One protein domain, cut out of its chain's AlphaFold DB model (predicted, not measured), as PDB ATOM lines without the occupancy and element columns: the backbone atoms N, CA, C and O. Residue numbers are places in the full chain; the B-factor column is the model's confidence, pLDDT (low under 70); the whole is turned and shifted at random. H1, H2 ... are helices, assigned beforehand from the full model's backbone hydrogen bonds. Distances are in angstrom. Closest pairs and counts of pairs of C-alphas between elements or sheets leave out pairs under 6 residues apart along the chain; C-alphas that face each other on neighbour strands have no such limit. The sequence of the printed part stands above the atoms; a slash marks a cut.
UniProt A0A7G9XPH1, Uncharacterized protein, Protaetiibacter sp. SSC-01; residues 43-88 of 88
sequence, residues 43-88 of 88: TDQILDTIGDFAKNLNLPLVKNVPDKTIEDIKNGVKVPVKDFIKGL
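This is residues 43 to 88 of the 88 residues of an uncharacterized protein of Protaetiibacter sp. SSC-01 (UniProt A0A7G9XPH1). A longer helix, H1, has a shorter helix, H2, set crosswise at its first end; the link of residues 57 to 66 folds back from the other end of H1 to reach H2, and after H2 the tail of residues 76 to 88, with no named element, folds back again. The printed part has 46 residues, with two named helices in the order H1, H2 and no named strand; its class is all helix. It is compact, with a radius of gyration of the C-alphas of 9.9 A, and spans 27 by 20 by 16 A.

H1, residues 43 to 56, is 19.9 A long and begins at C-alpha 43 (203.594, 150.425, 203.359). H2, residues 67 to 75, is 12.3 A long and ends at C-alpha 75 (201.776, 140.934, 197.313).

H1 touches H2 with residues 43 to 47 alone; their closest C-alphas, those of Thr 43 and Ile 70, are 6.4 A apart. Their lines are about perpendicular, at 82 degrees. In H1 and H2 every O i to N i+4 pair is within hydrogen-bond range.

The two farthest C-alphas, of Asn 58 and Asn 75, are 27.1 A apart. The link from H1 to H2 is short, and the printed part has no cut. Its mean pLDDT is 87.4, and no printed residue is under 70.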
ATOM      1  N   THR A  43     204.707 149.524 203.697       91.06
ATOM      2  CA  THR A  43     203.594 150.425 203.359       91.06
ATOM      3  C   THR A  43     204.065 151.860 203.134       91.06
ATOM      4  O   THR A  43     203.683 152.469 202.137       91.06
ATOM      5  N   ASP A  44     204.944 152.371 203.998       91.75
ATOM      6  CA  ASP A  44     205.471 153.733 203.882       91.75
ATOM      7  C   ASP A  44     206.265 153.931 202.581       91.75
ATOM      8  O   ASP A  44     206.062 154.913 201.878       91.75
ATOM      9  N   GLN A  45     207.090 152.956 202.182       90.94
ATOM     10  CA  GLN A  45     207.862 153.034 200.933       90.94
ATOM     11  C   GLN A  45     206.967 152.975 199.689       90.94
ATOM     12  O   GLN A  45     207.246 153.621 198.677       90.94
ATOM     13  N   ILE A  46     205.891 152.183 199.753       90.50
ATOM     14  CA  ILE A  46     204.891 152.103 198.687       90.50
ATOM     15  C   ILE A  46     204.181 153.452 198.548       90.50
ATOM     16  O   ILE A  46     204.054 153.961 197.434       90.50
ATOM     17  N   LEU A  47     203.753 154.042 199.667       90.62
ATOM     18  CA  LEU A  47     203.099 155.349 199.698       90.62
ATOM     19  C   LEU A  47     204.022 156.462 199.200       90.62
ATOM     20  O   LEU A  47     203.587 157.268 198.378       90.62
ATOM     21  N   ASP A  48     205.289 156.463 199.615       90.94
ATOM     22  CA  ASP A  48     206.299 157.405 199.129       90.94
ATOM     23  C   ASP A  48     206.501 157.267 197.618       90.94
ATOM     24  O   ASP A  48     206.480 158.264 196.898       90.94
ATOM     25  N   THR A  49     206.598 156.039 197.097       89.62
ATOM     26  CA  THR A  49     206.791 155.829 195.655       89.62
ATOM     27  C   THR A  49     205.568 156.245 194.840       89.62
ATOM     28  O   THR A  49     205.712 156.849 193.778       89.62
ATOM     29  N   ILE A  50     204.356 155.957 195.323       89.00
ATOM     30  CA  ILE A  50     203.113 156.461 194.721       89.00
ATOM     31  C   ILE A  50     203.100 157.996 194.745       89.00
ATOM     32  O   ILE A  50     202.733 158.630 193.750       89.00
ATOM     33  N   GLY A  51     203.526 158.585 195.863       88.75
ATOM     34  CA  GLY A  51     203.658 160.023 196.057       88.75
ATOM     35  C   GLY A  51     204.594 160.665 195.039       88.75
ATOM     36  O   GLY A  51     204.203 161.602 194.341       88.75
ATOM     37  N   ASP A  52     205.800 160.119 194.902       87.75
ATOM     38  CA  ASP A  52     206.814 160.578 193.957       87.75
ATOM     39  C   ASP A  52     206.382 160.367 192.507       87.75
ATOM     40  O   ASP A  52     206.547 161.264 191.682       87.75
ATOM     41  N   PHE A  53     205.771 159.224 192.190       85.25
ATOM     42  CA  PHE A  53     205.209 158.955 190.868       85.25
ATOM     43  C   PHE A  53     204.190 160.029 190.477       85.25
ATOM     44  O   PHE A  53     204.310 160.651 189.419       85.25
ATOM     45  N   ALA A  54     203.221 160.303 191.352       85.56
ATOM     46  CA  ALA A  54     202.217 161.323 191.098       85.56
ATOM     47  C   ALA A  54     202.819 162.731 191.035       85.56
ATOM     48  O   ALA A  54     202.464 163.502 190.148       85.56
ATOM     49  N   LYS A  55     203.765 163.062 191.917       83.75
ATOM     50  CA  LYS A  55     204.441 164.365 191.938       83.75
ATOM     51  C   LYS A  55     205.241 164.620 190.662       83.75
ATOM     52  O   LYS A  55     205.113 165.694 190.080       83.75
ATOM     53  N   ASN A  56     206.014 163.636 190.203       82.19
ATOM     54  CA  ASN A  56     206.803 163.728 188.971       82.19
ATOM     55  C   ASN A  56     205.917 163.901 187.733       82.19
ATOM     56  O   ASN A  56     206.296 164.587 186.789       82.19
ATOM     57  N   LEU A  57     204.717 163.317 187.757       78.25
ATOM     58  CA  LEU A  57     203.725 163.435 186.692       78.25
ATOM     59  C   LEU A  57     202.755 164.615 186.881       78.25
ATOM     60  O   LEU A  57     201.853 164.793 186.065       78.25
ATOM     61  N   ASN A  58     202.922 165.415 187.938       81.62
ATOM     62  CA  ASN A  58     201.995 166.476 188.341       81.62
ATOM     63  C   ASN A  58     200.523 166.004 188.400       81.62
ATOM     64  O   ASN A  58     199.602 166.685 187.943       81.62
ATOM     65  N   LEU A  59     200.309 164.801 188.934       82.75
ATOM     66  CA  LEU A  59     199.007 164.161 189.053       82.75
ATOM     67  C   LEU A  59     198.368 164.422 190.416       82.75
ATOM     68  O   LEU A  59     199.048 164.389 191.445       82.75
ATOM     69  N   PRO A  60     197.039 164.593 190.463       85.31
ATOM     70  CA  PRO A  60     196.327 164.677 191.724       85.31
ATOM     71  C   PRO A  60     196.212 163.285 192.360       85.31
ATOM     72  O   PRO A  60     195.565 162.397 191.814       85.31
ATOM     73  N   LEU A  61     196.792 163.097 193.545       85.62
ATOM     74  CA  LEU A  61     196.596 161.880 194.338       85.62
ATOM     75  C   LEU A  61     195.184 161.820 194.931       85.62
ATOM     76  O   LEU A  61     194.552 162.842 195.231       85.62
ATOM     77  N   VAL A  62     194.688 160.604 195.149       87.44
ATOM     78  CA  VAL A  62     193.559 160.388 196.059       87.44
ATOM     79  C   VAL A  62     193.975 160.785 197.477       87.44
ATOM     80  O   VAL A  62     195.139 160.679 197.847       87.44
ATOM     81  N   LYS A  63     193.021 161.247 198.293       81.19
ATOM     82  CA  LYS A  63     193.326 161.679 199.670       81.19
ATOM     83  C   LYS A  63     193.931 160.558 200.515       81.19
ATOM     84  O   LYS A  63     194.862 160.825 201.256       81.19
ATOM     85  N   ASN A  64     193.383 159.350 200.390       86.81
ATOM     86  CA  ASN A  64     193.836 158.156 201.093       86.81
ATOM     87  C   ASN A  64     193.884 157.011 200.082       86.81
ATOM     88  O   ASN A  64     192.842 156.657 199.524       86.81
ATOM     89  N   VAL A  65     195.074 156.466 199.829       86.81
ATOM     90  CA  VAL A  65     195.222 155.236 199.040       86.81
ATOM     91  C   VAL A  65     194.613 154.089 199.855       86.81
ATOM     92  O   VAL A  65     194.926 153.991 201.041       86.81
ATOM     93  N   PRO A  66     193.725 153.251 199.289       89.25
ATOM     94  CA  PRO A  66     193.117 152.158 200.043       89.25
ATOM     95  C   PRO A  66     194.169 151.178 200.579       89.25
ATOM     96  O   PRO A  66     195.054 150.766 199.834       89.25
ATOM     97  N   ASP A  67     194.032 150.720 201.827       90.31
ATOM     98  CA  ASP A  67     194.977 149.753 202.420       90.31
ATOM     99  C   ASP A  67     195.092 148.479 201.578       90.31
ATOM    100  O   ASP A  67     196.185 147.975 201.337       90.31
ATOM    101  N   LYS A  68     193.965 148.025 201.020       90.69
ATOM    102  CA  LYS A  68     193.919 146.887 200.102       90.69
ATOM    103  C   LYS A  68     194.817 147.084 198.876       90.69
ATOM    104  O   LYS A  68     195.476 146.146 198.455       90.69
ATOM    105  N   THR A  69     194.862 148.291 198.317       91.31
ATOM    106  CA  THR A  69     195.731 148.640 197.184       91.31
ATOM    107  C   THR A  69     197.200 148.486 197.575       91.31
ATOM    108  O   THR A  69     197.995 147.943 196.811       91.31
ATOM    109  N   ILE A  70     197.557 148.916 198.785       91.62
ATOM    110  CA  ILE A  70     198.913 148.783 199.326       91.62
ATOM    111  C   ILE A  70     199.251 147.303 199.553       91.62
ATOM    112  O   ILE A  70     200.320 146.850 199.145       91.62
ATOM    113  N   GLU A  71     198.336 146.534 200.146       92.81
ATOM    114  CA  GLU A  71     198.495 145.089 200.337       92.81
ATOM    115  C   GLU A  71     198.636 144.346 199.004       92.81
ATOM    116  O   GLU A  71     199.509 143.490 198.859       92.81
ATOM    117  N   ASP A  72     197.826 144.692 198.005       92.75
ATOM    118  CA  ASP A  72     197.882 144.118 196.664       92.75
ATOM    119  C   ASP A  72     199.250 144.396 196.016       92.75
ATOM    120  O   ASP A  72     199.915 143.460 195.563       92.75
ATOM    121  N   ILE A  73     199.747 145.637 196.066       90.56
ATOM    122  CA  ILE A  73     201.094 145.994 195.583       90.56
ATOM    123  C   ILE A  73     202.170 145.195 196.323       90.56
ATOM    124  O   ILE A  73     203.056 144.610 195.691       90.56
ATOM    125  N   LYS A  74     202.070 145.114 197.653       90.44
ATOM    126  CA  LYS A  74     203.008 144.374 198.504       90.44
ATOM    127  C   LYS A  74     203.065 142.893 198.127       90.44
ATOM    128  O   LYS A  74     204.152 142.314 198.069       90.44
ATOM    129  N   ASN A  75     201.917 142.310 197.788       91.12
ATOM    130  CA  ASN A  75     201.776 140.934 197.313       91.12
ATOM    131  C   ASN A  75     202.169 140.751 195.830       91.12
ATOM    132  O   ASN A  75     202.264 139.620 195.346       91.12
ATOM    133  N   GLY A  76     202.454 141.836 195.102       86.00
ATOM    134  CA  GLY A  76     202.774 141.818 193.672       86.00
ATOM    135  C   GLY A  76     201.548 141.640 192.769       86.00
ATOM    136  O   GLY A  76     201.689 141.230 191.617       86.00
ATOM    137  N   VAL A  77     200.353 141.921 193.284       91.06
ATOM    138  CA  VAL A  77     199.090 141.927 192.543       91.06
ATOM    139  C   VAL A  77     199.000 143.210 191.730       91.06
ATOM    140  O   VAL A  77     199.273 144.292 192.239       91.06
ATOM    141  N   LYS A  78     198.620 143.108 190.453       88.75
ATOM    142  CA  LYS A  78     198.425 144.273 189.579       88.75
ATOM    143  C   LYS A  78     197.340 145.200 190.123       88.75
ATOM    144  O   LYS A  78     196.197 144.788 190.288       88.75
ATOM    145  N   VAL A  79     197.712 146.456 190.315       90.75
ATOM    146  CA  VAL A  79     196.874 147.536 190.815       90.75
ATOM    147  C   VAL A  79     196.717 148.594 189.723       90.75
ATOM    148  O   VAL A  79     197.698 148.978 189.081       90.75
ATOM    149  N   PRO A  80     195.494 149.075 189.474       90.31
ATOM    150  CA  PRO A  80     195.264 150.129 188.506       90.31
ATOM    151  C   PRO A  80     195.571 151.521 189.084       90.31
ATOM    152  O   PRO A  80     195.264 151.805 190.238       90.31
ATOM    153  N   VAL A  81     196.096 152.434 188.258       89.19
ATOM    154  CA  VAL A  81     196.462 153.804 188.690       89.19
ATOM    155  C   VAL A  81     195.295 154.606 189.263       89.19
ATOM    156  O   VAL A  81     195.495 155.462 190.117       89.19
ATOM    157  N   LYS A  82     194.066 154.314 188.835       88.06
ATOM    158  CA  LYS A  82     192.839 154.960 189.332       88.06
ATOM    159  C   LYS A  82     192.596 154.753 190.832       88.06
ATOM    160  O   LYS A  82     191.828 155.501 191.427       88.06
ATOM    161  N   ASP A  83     193.227 153.747 191.440       88.75
ATOM    162  CA  ASP A  83     193.068 153.468 192.869       88.75
ATOM    163  C   ASP A  83     193.817 154.494 193.735       88.75
ATOM    164  O   ASP A  83     193.479 154.675 194.904       88.75
ATOM    165  N   PHE A  84     194.807 155.194 193.165       87.94
ATOM    166  CA  PHE A  84     195.598 156.206 193.869       87.94
ATOM    167  C   PHE A  84     195.743 157.552 193.135       87.94
ATOM    168  O   PHE A  84     196.125 158.540 193.760       87.94
ATOM    169  N   ILE A  85     195.381 157.641 191.852       87.88
ATOM    170  CA  ILE A  85     195.295 158.888 191.081       87.88
ATOM    171  C   ILE A  85     193.834 159.313 190.940       87.88
ATOM    172  O   ILE A  85     192.968 158.541 190.535       87.88
ATOM    173  N   LYS A  86     193.555 160.578 191.241       82.69
ATOM    174  CA  LYS A  86     192.227 161.179 191.159       82.69
ATOM    175  C   LYS A  86     191.909 161.625 189.725       82.69
ATOM    176  O   LYS A  86     192.731 162.247 189.065       82.69
ATOM    177  N   GLY A  87     190.667 161.417 189.289       74.81
ATOM    178  CA  GLY A  87     190.164 161.964 188.018       74.81
ATOM    179  C   GLY A  87     190.459 161.119 186.774       74.81
ATOM    180  O   GLY A  87     190.268 161.621 185.669       74.81
ATOM    181  N   LEU A  88     190.891 159.868 186.964       70.00
ATOM    182  CA  LEU A  88     190.941 158.807 185.948       70.00
ATOM    183  C   LEU A  88     189.738 157.871 186.103       70.00
ATOM    184  O   LEU A  88     189.283 157.337 185.069       70.00
TER     185      LEU A  88